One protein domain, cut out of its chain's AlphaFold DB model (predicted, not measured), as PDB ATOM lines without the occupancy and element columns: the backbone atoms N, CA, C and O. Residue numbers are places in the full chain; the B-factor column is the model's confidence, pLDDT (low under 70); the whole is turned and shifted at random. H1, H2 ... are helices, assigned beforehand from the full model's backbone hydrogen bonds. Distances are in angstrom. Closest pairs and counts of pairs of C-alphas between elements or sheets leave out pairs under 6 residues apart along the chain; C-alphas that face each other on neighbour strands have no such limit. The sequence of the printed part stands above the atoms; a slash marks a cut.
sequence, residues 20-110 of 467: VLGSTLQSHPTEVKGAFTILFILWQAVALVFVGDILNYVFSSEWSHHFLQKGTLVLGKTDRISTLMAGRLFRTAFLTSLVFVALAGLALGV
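What this domain is: This is residues 20 to 110 of the 467 residues of an uncharacterized protein of Piloderma croceum (strain F 1598) (UniProt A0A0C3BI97). One very long helix, H2, makes the longest axis, and the shorter H3 folds back side by side with part of it as a lopsided helical hairpin. The tiny H1 makes a small foot near the first end of H2, and residues 71 to 87 form a long loop at its other end. The printed part has 91 residues with three named helices, H1, H2, H3 in chain order, and no named strand: all helix. It is extended, a rod of 65 by 21 by 19 A, with a radius of gyration of the C-alphas of 20.2 A.

Where its parts are: H2, residues 29 to 70, runs 60.7 A from C-alpha 29 at (-39.078, 39.931, -8.538) to C-alpha 70 at (15.056, 51.076, -33.678). H3, residues 88 to 107, runs 27.3 A and ends at C-alpha 107 at (-17.255, 37.092, -14.129). H1 is residues 23 to 26, 5.1 A.

How they stand to each other: H2 touches H3 with residues 44 to 62 alone; the closest C-alphas, of Leu 55 and Ala 93, are 5.9 A apart. This hairpin has a shallow tilt of 25 degrees, opposite ways. H1 and H2 are close but not clearly touching, the closest C-alphas, of Leu 25 and Val 32, being 6.4 A apart. H1 and H3 are apart. Every O i to N i+4 pair is within hydrogen-bond range in H2 and H3; H1 is too short for such a pair.

The domain as a whole: The C-alphas farthest apart, of Ser 27 and Gly 71, are 65.4 A apart. The printed part has no cut. The H2 to H3 link is long, 17 residues. Residues 71 to 87 and 102 to 110 have pLDDT under 70.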
ATOM      1  N   VAL A  20     -29.674  39.462   1.250       83.44
ATOM      2  CA  VAL A  20     -31.129  39.577   1.129       83.44
ATOM      3  C   VAL A  20     -31.512  40.975   0.657       83.44
ATOM      4  O   VAL A  20     -31.106  41.977   1.245       83.44
ATOM      5  N   LEU A  21     -32.326  41.049  -0.393       84.81
ATOM      6  CA  LEU A  21     -32.827  42.314  -0.916       84.81
ATOM      7  C   LEU A  21     -33.946  42.864  -0.021       84.81
ATOM      8  O   LEU A  21     -34.743  42.112   0.548       84.81
ATOM      9  N   GLY A  22     -34.004  44.194   0.100       83.50
ATOM     10  CA  GLY A  22     -34.992  44.894   0.926       83.50
ATOM     11  C   GLY A  22     -36.439  44.600   0.513       83.50
ATOM     12  O   GLY A  22     -36.717  44.272  -0.638       83.50
ATOM     13  N   SER A  23     -37.375  44.749   1.452       77.56
ATOM     14  CA  SER A  23     -38.795  44.399   1.272       77.56
ATOM     15  C   SER A  23     -39.466  45.094   0.080       77.56
ATOM     16  O   SER A  23     -40.303  44.492  -0.586       77.56
ATOM     17  N   THR A  24     -39.067  46.326  -0.242       78.81
ATOM     18  CA  THR A  24     -39.572  47.080  -1.401       78.81
ATOM     19  C   THR A  24     -39.178  46.465  -2.744       78.81
ATOM     20  O   THR A  24     -39.915  46.609  -3.712       78.81
ATOM     21  N   LEU A  25     -38.045  45.763  -2.805       78.00
ATOM     22  CA  LEU A  25     -37.559  45.077  -4.004       78.00
ATOM     23  C   LEU A  25     -38.169  43.673  -4.148       78.00
ATOM     24  O   LEU A  25     -38.179  43.108  -5.236       78.00
ATOM     25  N   GLN A  26     -38.707  43.103  -3.070       76.44
ATOM     26  CA  GLN A  26     -39.314  41.769  -3.103       76.44
ATOM     27  C   GLN A  26     -40.666  41.734  -3.825       76.44
ATOM     28  O   GLN A  26     -41.066  40.674  -4.296       76.44
ATOM     29  N   SER A  27     -41.354  42.873  -3.956       79.50
ATOM     30  CA  SER A  27     -42.666  42.963  -4.615       79.50
ATOM     31  C   SER A  27     -42.613  42.914  -6.146       79.50
ATOM     32  O   SER A  27     -43.652  42.727  -6.769       79.50
ATOM     33  N   HIS A  28     -41.428  43.058  -6.749       81.50
ATOM     34  CA  HIS A  28     -41.232  43.114  -8.204       81.50
ATOM     35  C   HIS A  28     -40.073  42.189  -8.628       81.50
ATOM     36  O   HIS A  28     -39.022  42.656  -9.076       81.50
ATOM     37  N   PRO A  29     -40.198  40.864  -8.417       78.94
ATOM     38  CA  PRO A  29     -39.078  39.931  -8.538       78.94
ATOM     39  C   PRO A  29     -38.476  39.896  -9.943       78.94
ATOM     40  O   PRO A  29     -37.258  39.804 -10.101       78.94
ATOM     41  N   THR A  30     -39.321  39.999 -10.963       81.31
ATOM     42  CA  THR A  30     -38.935  39.994 -12.375       81.31
ATOM     43  C   THR A  30     -38.171  41.251 -12.767       81.31
ATOM     44  O   THR A  30     -37.109  41.165 -13.385       81.31
ATOM     45  N   GLU A  31     -38.665  42.416 -12.361       84.69
ATOM     46  CA  GLU A  31     -38.091  43.722 -12.658       84.69
ATOM     47  C   GLU A  31     -36.767  43.900 -11.927       84.69
ATOM     48  O   GLU A  31     -35.793  44.358 -12.516       84.69
ATOM     49  N   VAL A  32     -36.702  43.479 -10.663       83.81
ATOM     50  CA  VAL A  32     -35.484  43.547  -9.856       83.81
ATOM     51  C   VAL A  32     -34.425  42.599 -10.406       83.81
ATOM     52  O   VAL A  32     -33.283  43.017 -10.606       83.81
ATOM     53  N   LYS A  33     -34.792  41.359 -10.756       81.12
ATOM     54  CA  LYS A  33     -33.874  40.429 -11.427       81.12
ATOM     55  C   LYS A  33     -33.343  41.016 -12.736       81.12
ATOM     56  O   LYS A  33     -32.134  40.971 -12.966       81.12
ATOM     57  N   GLY A  34     -34.210  41.611 -13.557       79.81
ATOM     58  CA  GLY A  34     -33.819  42.280 -14.799       79.81
ATOM     59  C   GLY A  34     -32.886  43.471 -14.565       79.81
ATOM     60  O   GLY A  34     -31.810  43.534 -15.156       79.81
ATOM     61  N   ALA A  35     -33.251  44.377 -13.656       85.12
ATOM     62  CA  ALA A  35     -32.507  45.598 -13.368       85.12
ATOM     63  C   ALA A  35     -31.096  45.312 -12.843       85.12
ATOM     64  O   ALA A  35     -30.130  45.885 -13.343       85.12
ATOM     65  N   PHE A  36     -30.953  44.392 -11.884       82.56
ATOM     66  CA  PHE A  36     -29.633  44.008 -11.382       82.56
ATOM     67  C   PHE A  36     -28.819  43.259 -12.432       82.56
ATOM     68  O   PHE A  36     -27.622  43.499 -12.535       82.56
ATOM     69  N   THR A  37     -29.443  42.408 -13.254       78.19
ATOM     70  CA  THR A  37     -28.734  41.748 -14.362       78.19
ATOM     71  C   THR A  37     -28.159  42.785 -15.329       78.19
ATOM     72  O   THR A  37     -26.974  42.729 -15.652       78.19
ATOM     73  N   ILE A  38     -28.957  43.783 -15.730       81.81
ATOM     74  CA  ILE A  38     -28.501  44.887 -16.587       81.81
ATOM     75  C   ILE A  38     -27.392  45.688 -15.897       81.81
ATOM     76  O   ILE A  38     -26.377  45.980 -16.523       81.81
ATOM     77  N   LEU A  39     -27.556  46.016 -14.612       84.81
ATOM     78  CA  LEU A  39     -26.568  46.766 -13.839       84.81
ATOM     79  C   LEU A  39     -25.226  46.029 -13.762       84.81
ATOM     80  O   LEU A  39     -24.187  46.647 -13.978       84.81
ATOM     81  N   PHE A  40     -25.232  44.723 -13.486       78.69
ATOM     82  CA  PHE A  40     -24.010  43.924 -13.414       78.69
ATOM     83  C   PHE A  40     -23.346  43.775 -14.781       78.69
ATOM     84  O   PHE A  40     -22.129  43.924 -14.866       78.69
ATOM     85  N   ILE A  41     -24.122  43.562 -15.849       77.56
ATOM     86  CA  ILE A  41     -23.591  43.538 -17.219       77.56
ATOM     87  C   ILE A  41     -22.959  44.890 -17.568       77.56
ATOM     88  O   ILE A  41     -21.849  44.927 -18.091       77.56
ATOM     89  N   LEU A  42     -23.628  46.001 -17.254       82.12
ATOM     90  CA  LEU A  42     -23.134  47.344 -17.549       82.12
ATOM     91  C   LEU A  42     -21.884  47.676 -16.730       82.12
ATOM     92  O   LEU A  42     -20.911  48.175 -17.284       82.12
ATOM     93  N   TRP A  43     -21.873  47.347 -15.438       82.25
ATOM     94  CA  TRP A  43     -20.698  47.494 -14.579       82.25
ATOM     95  C   TRP A  43     -19.505  46.699 -15.114       82.25
ATOM     96  O   TRP A  43     -18.404  47.237 -15.228       82.25
ATOM     97  N   GLN A  44     -19.728  45.437 -15.492       76.56
ATOM     98  CA  GLN A  44     -18.697  44.596 -16.093       76.56
ATOM     99  C   GLN A  44     -18.211  45.185 -17.417       76.56
ATOM    100  O   GLN A  44     -17.008  45.320 -17.602       76.56
ATOM    101  N   ALA A  45     -19.110  45.611 -18.304       78.50
ATOM    102  CA  ALA A  45     -18.745  46.230 -19.575       78.50
ATOM    103  C   ALA A  45     -17.908  47.504 -19.381       78.50
ATOM    104  O   ALA A  45     -16.872  47.659 -20.022       78.50
ATOM    105  N   VAL A  46     -18.303  48.387 -18.459       82.06
ATOM    106  CA  VAL A  46     -17.562  49.618 -18.145       82.06
ATOM    107  C   VAL A  46     -16.175  49.296 -17.588       82.06
ATOM    108  O   VAL A  46     -15.183  49.868 -18.043       82.06
ATOM    109  N   ALA A  47     -16.081  48.352 -16.648       77.50
ATOM    110  CA  ALA A  47     -14.799  47.902 -16.116       77.50
ATOM    111  C   ALA A  47     -13.905  47.315 -17.222       77.50
ATOM    112  O   ALA A  47     -12.710  47.615 -17.268       77.50
ATOM    113  N   LEU A  48     -14.483  46.527 -18.138       74.25
ATOM    114  CA  LEU A  48     -13.770  45.938 -19.271       74.25
ATOM    115  C   LEU A  48     -13.217  47.000 -20.228       74.25
ATOM    116  O   LEU A  48     -12.068  46.882 -20.653       74.25
ATOM    117  N   VAL A  49     -13.991  48.045 -20.529       81.31
ATOM    118  CA  VAL A  49     -13.570  49.134 -21.425       81.31
ATOM    119  C   VAL A  49     -12.402  49.923 -20.833       81.31
ATOM    120  O   VAL A  49     -11.375  50.057 -21.491       81.31
ATOM    121  N   PHE A  50     -12.496  50.379 -19.578       80.56
ATOM    122  CA  PHE A  50     -11.422  51.175 -18.966       80.56
ATOM    123  C   PHE A  50     -10.116  50.396 -18.818       80.56
ATOM    124  O   PHE A  50      -9.038  50.929 -19.081       80.56
ATOM    125  N   VAL A  51     -10.195  49.128 -18.407       78.75
ATOM    126  CA  VAL A  51      -9.003  48.279 -18.320       78.75
ATOM    127  C   VAL A  51      -8.448  48.009 -19.716       78.75
ATOM    128  O   VAL A  51      -7.237  48.102 -19.903       78.75
ATOM    129  N   GLY A  52      -9.306  47.752 -20.705       77.50
ATOM    130  CA  GLY A  52      -8.910  47.608 -22.106       77.50
ATOM    131  C   GLY A  52      -8.152  48.824 -22.637       77.50
ATOM    132  O   GLY A  52      -7.085  48.660 -23.224       77.50
ATOM    133  N   ASP A  53      -8.635  50.038 -22.371       80.88
ATOM    134  CA  ASP A  53      -7.985  51.282 -22.795       80.88
ATOM    135  C   ASP A  53      -6.625  51.493 -22.122       80.88
ATOM    136  O   ASP A  53      -5.652  51.841 -22.795       80.88
ATOM    137  N   ILE A  54      -6.518  51.224 -20.815       81.00
ATOM    138  CA  ILE A  54      -5.241  51.293 -20.086       81.00
ATOM    139  C   ILE A  54      -4.245  50.288 -20.669       81.00
ATOM    140  O   ILE A  54      -3.091  50.637 -20.923       81.00
ATOM    141  N   LEU A  55      -4.683  49.049 -20.907       78.12
ATOM    142  CA  LEU A  55      -3.847  48.017 -21.507       78.12
ATOM    143  C   LEU A  55      -3.394  48.445 -22.905       78.12
ATOM    144  O   LEU A  55      -2.192  48.486 -23.159       78.12
ATOM    145  N   ASN A  56      -4.320  48.838 -23.780       78.94
ATOM    146  CA  ASN A  56      -4.022  49.298 -25.137       78.94
ATOM    147  C   ASN A  56      -3.039  50.472 -25.144       78.94
ATOM    148  O   ASN A  56      -2.098  50.469 -25.936       78.94
ATOM    149  N   TYR A  57      -3.208  51.441 -24.242       81.81
ATOM    150  CA  TYR A  57      -2.285  52.562 -24.096       81.81
ATOM    151  C   TYR A  57      -0.881  52.099 -23.690       81.81
ATOM    152  O   TYR A  57       0.097  52.521 -24.303       81.81
ATOM    153  N   VAL A  58      -0.760  51.204 -22.705       81.56
ATOM    154  CA  VAL A  58       0.544  50.690 -22.253       81.56
ATOM    155  C   VAL A  58       1.218  49.849 -23.341       81.56
ATOM    156  O   VAL A  58       2.403  50.047 -23.614       81.56
ATOM    157  N   PHE A  59       0.479  48.954 -24.004       78.25
ATOM    158  CA  PHE A  59       0.998  48.149 -25.115       78.25
ATOM    159  C   PHE A  59       1.435  49.041 -26.285       78.25
ATOM    160  O   PHE A  59       2.547  48.888 -26.791       78.25
ATOM    161  N   SER A  60       0.606  50.015 -26.670       79.81
ATOM    162  CA  SER A  60       0.913  50.967 -27.743       79.81
ATOM    163  C   SER A  60       2.107  51.864 -27.402       79.81
ATOM    164  O   SER A  60       2.984  52.065 -28.242       79.81
ATOM    165  N   SER A  61       2.194  52.354 -26.162       79.75
ATOM    166  CA  SER A  61       3.311  53.177 -25.695       79.75
ATOM    167  C   SER A  61       4.634  52.412 -25.765       79.75
ATOM    168  O   SER A  61       5.591  52.923 -26.347       79.75
ATOM    169  N   GLU A  62       4.675  51.162 -25.294       77.38
ATOM    170  CA  GLU A  62       5.883  50.328 -25.354       77.38
ATOM    171  C   GLU A  62       6.308  50.056 -26.808       77.38
ATOM    172  O   GLU A  62       7.485  50.170 -27.164       77.38
ATOM    173  N   TRP A  63       5.341  49.765 -27.685       73.56
ATOM    174  CA  TRP A  63       5.591  49.558 -29.115       73.56
ATOM    175  C   TRP A  63       6.123  50.823 -29.794       73.56
ATOM    176  O   TRP A  63       7.083  50.759 -30.565       73.56
ATOM    177  N   SER A  64       5.541  51.981 -29.479       77.56
ATOM    178  CA  SER A  64       5.970  53.274 -30.013       77.56
ATOM    179  C   SER A  64       7.387  53.631 -29.556       77.56
ATOM    180  O   SER A  64       8.197  54.099 -30.355       77.56
ATOM    181  N   HIS A  65       7.728  53.331 -28.298       75.12
ATOM    182  CA  HIS A  65       9.060  53.557 -27.753       75.12
ATOM    183  C   HIS A  65      10.103  52.685 -28.458       75.12
ATOM    184  O   HIS A  65      11.162  53.172 -28.861       75.12
ATOM    185  N   HIS A  66       9.789  51.408 -28.690       70.25
ATOM    186  CA  HIS A  66      10.672  50.520 -29.441       70.25
ATOM    187  C   HIS A  66      10.829  50.932 -30.907       70.25
ATOM    188  O   HIS A  66      11.940  50.843 -31.439       70.25
ATOM    189  N   PHE A  67       9.762  51.418 -31.545       72.69
ATOM    190  CA  PHE A  67       9.837  51.966 -32.896       72.69
ATOM    191  C   PHE A  67      10.740  53.203 -32.954       72.69
ATOM    192  O   PHE A  67      11.621  53.264 -33.809       72.69
ATOM    193  N   LEU A  68      10.596  54.139 -32.011       73.88
ATOM    194  CA  LEU A  68      11.445  55.330 -31.923       73.88
ATOM    195  C   LEU A  68      12.928  54.982 -31.725       73.88
ATOM    196  O   LEU A  68      13.789  55.641 -32.299       73.88
ATOM    197  N   GLN A  69      13.242  53.940 -30.950       72.75
ATOM    198  CA  GLN A  69      14.630  53.528 -30.718       72.75
ATOM    199  C   GLN A  69      15.271  52.790 -31.901       72.75
ATOM    200  O   GLN A  69      16.476  52.911 -32.111       72.75
ATOM    201  N   LYS A  70      14.507  51.978 -32.644       70.50
ATOM    202  CA  LYS A  70      15.056  51.076 -33.678       70.50
ATOM    203  C   LYS A  70      14.717  51.482 -35.114       70.50
ATOM    204  O   LYS A  70      15.221  50.862 -36.049       70.50
ATOM    205  N   GLY A  71      13.859  52.481 -35.306       66.25
ATOM    206  CA  GLY A  71      13.486  53.059 -36.602       66.25
ATOM    207  C   GLY A  71      12.693  52.143 -37.542       66.25
ATOM    208  O   GLY A  71      12.255  52.593 -38.595       66.25
ATOM    209  N   THR A  72      12.494  50.866 -37.197       64.81
ATOM    210  CA  THR A  72      11.764  49.885 -38.013       64.81
ATOM    211  C   THR A  72      11.036  48.871 -37.127       64.81
ATOM    212  O   THR A  72      11.612  48.326 -36.185       64.81
ATOM    213  N   LEU A  73       9.760  48.611 -37.432       62.81
ATOM    214  CA  LEU A  73       8.991  47.494 -36.875       62.81
ATOM    215  C   LEU A  73       9.119  46.315 -37.845       62.81
ATOM    216  O   LEU A  73       8.560  46.334 -38.937       62.81
ATOM    217  N   VAL A  74       9.879  45.291 -37.466       64.19
ATOM    218  CA  VAL A  74       9.988  44.036 -38.221       64.19
ATOM    219  C   VAL A  74       9.042  43.009 -37.594       64.19
ATOM    220  O   VAL A  74       9.291  42.561 -36.467       64.19
ATOM    221  N   LEU A  75       7.969  42.631 -38.300       54.09
ATOM    222  CA  LEU A  75       7.042  41.576 -37.855       54.09
ATOM    223  C   LEU A  75       7.822  40.302 -37.467       54.09
ATOM    224  O   LEU A  75       8.768  39.905 -38.150       54.09
ATOM    225  N   GLY A  76       7.475  39.685 -36.337       56.72
ATOM    226  CA  GLY A  76       8.102  38.457 -35.824       56.72
ATOM    227  C   GLY A  76       9.441  38.623 -35.079       56.72
ATOM    228  O   GLY A  76       9.778  37.776 -34.249       56.72
ATOM    229  N   LYS A  77      10.196  39.714 -35.301       58.88
ATOM    230  CA  LYS A  77      11.386  40.073 -34.489       58.88
ATOM    231  C   LYS A  77      11.079  41.112 -33.412       58.88
ATOM    232  O   LYS A  77      11.656  41.041 -32.330       58.88
ATOM    233  N   THR A  78      10.181  42.050 -33.704       55.47
ATOM    234  CA  THR A  78       9.756  43.114 -32.772       55.47
ATOM    235  C   THR A  78       8.559  42.687 -31.919       55.47
ATOM    236  O   THR A  78       8.418  43.176 -30.807       55.47
ATOM    237  N   ASP A  79       7.791  41.688 -32.374       51.22
ATOM    238  CA  ASP A  79       6.702  41.052 -31.606       51.22
ATOM    239  C   ASP A  79       7.207  40.198 -30.436       51.22
ATOM    240  O   ASP A  79       6.460  39.878 -29.513       51.22
ATOM    241  N   ARG A  80       8.500  39.847 -30.426       50.47
ATOM    242  CA  ARG A  80       9.161  39.251 -29.261       50.47
ATOM    243  C   ARG A  80       9.515  40.344 -28.257       50.47
ATOM    244  O   ARG A  80      10.685  40.530 -27.920       50.47
ATOM    245  N   ILE A  81       8.505  41.051 -27.752       53.47
ATOM    246  CA  ILE A  81       8.648  41.795 -26.502       53.47
ATOM    247  C   ILE A  81       8.797  40.738 -25.414       53.47
ATOM    248  O   ILE A  81       7.837  40.228 -24.844       53.47
ATOM    249  N   SER A  82      10.041  40.318 -25.201       49.06
ATOM    250  CA  SER A  82      10.382  39.449 -24.093       49.06
ATOM    251  C   SER A  82       9.985  40.180 -22.818       49.06
ATOM    252  O   SER A  82      10.435  41.305 -22.582       49.06
ATOM    253  N   THR A  83       9.192  39.530 -21.967       50.97
ATOM    254  CA  THR A  83       8.889  40.017 -20.616       50.97
ATOM    255  C   THR A  83      10.164  40.393 -19.855       50.97
ATOM    256  O   THR A  83      10.105  41.246 -18.981       50.97
ATOM    257  N   LEU A  84      11.334  39.850 -20.223       49.41
ATOM    258  CA  LEU A  84      12.644  40.185 -19.657       49.41
ATOM    259  C   LEU A  84      13.194  41.563 -20.064       49.41
ATOM    260  O   LEU A  84      13.921  42.149 -19.267       49.41
ATOM    261  N   MET A  85      12.847  42.100 -21.239       53.50
ATOM    262  CA  MET A  85      13.327  43.414 -21.709       53.50
ATOM    263  C   MET A  85      12.293  44.539 -21.592       53.50
ATOM    264  O   MET A  85      12.665  45.704 -21.693       53.50
ATOM    265  N   ALA A  86      11.026  44.201 -21.352       60.28
ATOM    266  CA  ALA A  86       9.956  45.181 -21.213       60.28
ATOM    267  C   ALA A  86      10.037  45.963 -19.891       60.28
ATOM    268  O   ALA A  86      10.441  45.417 -18.851       60.28
ATOM    269  N   GLY A  87       9.595  47.223 -19.918       65.38
ATOM    270  CA  GLY A  87       9.489  48.071 -18.731       65.38
ATOM    271  C   GLY A  87       8.583  47.468 -17.644       65.38
ATOM    272  O   GLY A  87       7.699  46.651 -17.913       65.38
ATOM    273  N   ARG A  88       8.770  47.878 -16.377       71.31
ATOM    274  CA  ARG A  88       7.960  47.377 -15.240       71.31
ATOM    275  C   ARG A  88       6.452  47.546 -15.468       71.31
ATOM    276  O   ARG A  88       5.700  46.644 -15.118       71.31
ATOM    277  N   LEU A  89       6.048  48.652 -16.099       71.88
ATOM    278  CA  LEU A  89       4.654  48.977 -16.423       71.88
ATOM    279  C   LEU A  89       4.027  47.984 -17.415       71.88
ATOM    280  O   LEU A  89       2.879  47.584 -17.237       71.88
ATOM    281  N   PHE A  90       4.792  47.526 -18.408       74.38
ATOM    282  CA  PHE A  90       4.339  46.528 -19.375       74.38
ATOM    283  C   PHE A  90       4.145  45.156 -18.725       74.38
ATOM    284  O   PHE A  90       3.152  44.481 -18.981       74.38
ATOM    285  N   ARG A  91       5.058  44.744 -17.834       74.38
ATOM    286  CA  ARG A  91       4.929  43.470 -17.102       74.38
ATOM    287  C   ARG A  91       3.683  43.449 -16.223       74.38
ATOM    288  O   ARG A  91       2.972  42.448 -16.208       74.38
ATOM    289  N   THR A  92       3.410  44.547 -15.515       77.69
ATOM    290  CA  THR A  92       2.177  44.687 -14.734       77.69
ATOM    291  C   THR A  92       0.948  44.687 -15.630       77.69
ATOM    292  O   THR A  92       0.022  43.951 -15.322       77.69
ATOM    293  N   ALA A  93       0.969  45.407 -16.760       77.88
ATOM    294  CA  ALA A  93      -0.131  45.439 -17.723       77.88
ATOM    295  C   ALA A  93      -0.439  44.045 -18.303       77.88
ATOM    296  O   ALA A  93      -1.589  43.618 -18.318       77.88
ATOM    297  N   PHE A  94       0.587  43.291 -18.701       76.44
ATOM    298  CA  PHE A  94       0.443  41.930 -19.220       76.44
ATOM    299  C   PHE A  94      -0.084  40.940 -18.168       76.44
ATOM    300  O   PHE A  94      -0.940  40.107 -18.458       76.44
ATOM    301  N   LEU A  95       0.381  41.040 -16.919       79.31
ATOM    302  CA  LEU A  95      -0.182  40.243 -15.825       79.31
ATOM    303  C   LEU A  95      -1.636  40.628 -15.554       79.31
ATOM    304  O   LEU A  95      -2.478  39.743 -15.422       79.31
ATOM    305  N   THR A  96      -1.958  41.927 -15.535       78.69
ATOM    306  CA  THR A  96      -3.348  42.369 -15.404       78.69
ATOM    307  C   THR A  96      -4.194  41.893 -16.571       78.69
ATOM    308  O   THR A  96      -5.298  41.451 -16.311       78.69
ATOM    309  N   SER A  97      -3.709  41.874 -17.818       78.38
ATOM    310  CA  SER A  97      -4.495  41.387 -18.958       78.38
ATOM    311  C   SER A  97      -4.784  39.890 -18.863       78.38
ATOM    312  O   SER A  97      -5.904  39.478 -19.144       78.38
ATOM    313  N   LEU A  98      -3.828  39.075 -18.405       76.62
ATOM    314  CA  LEU A  98      -4.054  37.646 -18.149       76.62
ATOM    315  C   LEU A  98      -5.058  37.412 -17.018       76.62
ATOM    316  O   LEU A  98      -5.989  36.623 -17.177       76.62
ATOM    317  N   VAL A  99      -4.906  38.127 -15.898       77.62
ATOM    318  CA  VAL A  99      -5.867  38.088 -14.785       77.62
ATOM    319  C   VAL A  99      -7.244  38.539 -15.257       77.62
ATOM    320  O   VAL A  99      -8.247  37.964 -14.859       77.62
ATOM    321  N   PHE A 100      -7.310  39.519 -16.151       72.56
ATOM    322  CA  PHE A 100      -8.557  40.049 -16.674       72.56
ATOM    323  C   PHE A 100      -9.239  39.111 -17.668       72.56
ATOM    324  O   PHE A 100     -10.456  39.004 -17.644       72.56
ATOM    325  N   VAL A 101      -8.482  38.380 -18.489       72.06
ATOM    326  CA  VAL A 101      -9.016  37.301 -19.340       72.06
ATOM    327  C   VAL A 101      -9.558  36.161 -18.477       72.06
ATOM    328  O   VAL A 101     -10.663  35.678 -18.724       72.06
ATOM    329  N   ALA A 102      -8.832  35.779 -17.421       67.56
ATOM    330  CA  ALA A 102      -9.308  34.791 -16.454       67.56
ATOM    331  C   ALA A 102     -10.579  35.276 -15.729       67.56
ATOM    332  O   ALA A 102     -11.557  34.538 -15.621       67.56
ATOM    333  N   LEU A 103     -10.602  36.541 -15.297       66.88
ATOM    334  CA  LEU A 103     -11.765  37.162 -14.669       66.88
ATOM    335  C   LEU A 103     -12.928  37.322 -15.643       66.88
ATOM    336  O   LEU A 103     -14.047  37.094 -15.227       66.88
ATOM    337  N   ALA A 104     -12.723  37.652 -16.917       64.38
ATOM    338  CA  ALA A 104     -13.801  37.792 -17.898       64.38
ATOM    339  C   ALA A 104     -14.515  36.456 -18.164       64.38
ATOM    340  O   ALA A 104     -15.736  36.435 -18.317       64.38
ATOM    341  N   GLY A 105     -13.776  35.339 -18.150       61.62
ATOM    342  CA  GLY A 105     -14.348  33.990 -18.239       61.62
ATOM    343  C   GLY A 105     -15.086  33.543 -16.970       61.62
ATOM    344  O   GLY A 105     -16.038  32.767 -17.048       61.62
ATOM    345  N   LEU A 106     -14.679  34.052 -15.802       57.78
ATOM    346  CA  LEU A 106     -15.326  33.760 -14.521       57.78
ATOM    347  C   LEU A 106     -16.511  34.692 -14.232       57.78
ATOM    348  O   LEU A 106     -17.512  34.213 -13.720       57.78
ATOM    349  N   ALA A 107     -16.411  35.981 -14.580       54.59
ATOM    350  CA  ALA A 107     -17.255  37.092 -14.129       54.59
ATOM    351  C   ALA A 107     -18.669  37.095 -14.714       54.59
ATOM    352  O   ALA A 107     -19.599  37.522 -14.023       54.59
ATOM    353  N   LEU A 108     -18.857  36.625 -15.952       52.03
ATOM    354  CA  LEU A 108     -20.180  36.528 -16.569       52.03
ATOM    355  C   LEU A 108     -21.054  35.560 -15.760       52.03
ATOM    356  O   LEU A 108     -20.921  34.341 -15.836       52.03
ATOM    357  N   GLY A 109     -21.936  36.149 -14.952       55.38
ATOM    358  CA  GLY A 109     -22.891  35.451 -14.104       55.38
ATOM    359  C   GLY A 109     -22.537  35.380 -12.621       55.38
ATOM    360  O   GLY A 109     -23.422  34.987 -11.873       55.38
ATOM    361  N   VAL A 110     -21.335  35.765 -12.152       62.81
ATOM    362  CA  VAL A 110     -20.887  35.466 -10.764       62.81
ATOM    363  C   VAL A 110     -21.867  35.933  -9.715       62.81
ATOM    364  O   VAL A 110     -22.038  35.202  -8.762       62.81
TER     365      VAL A 110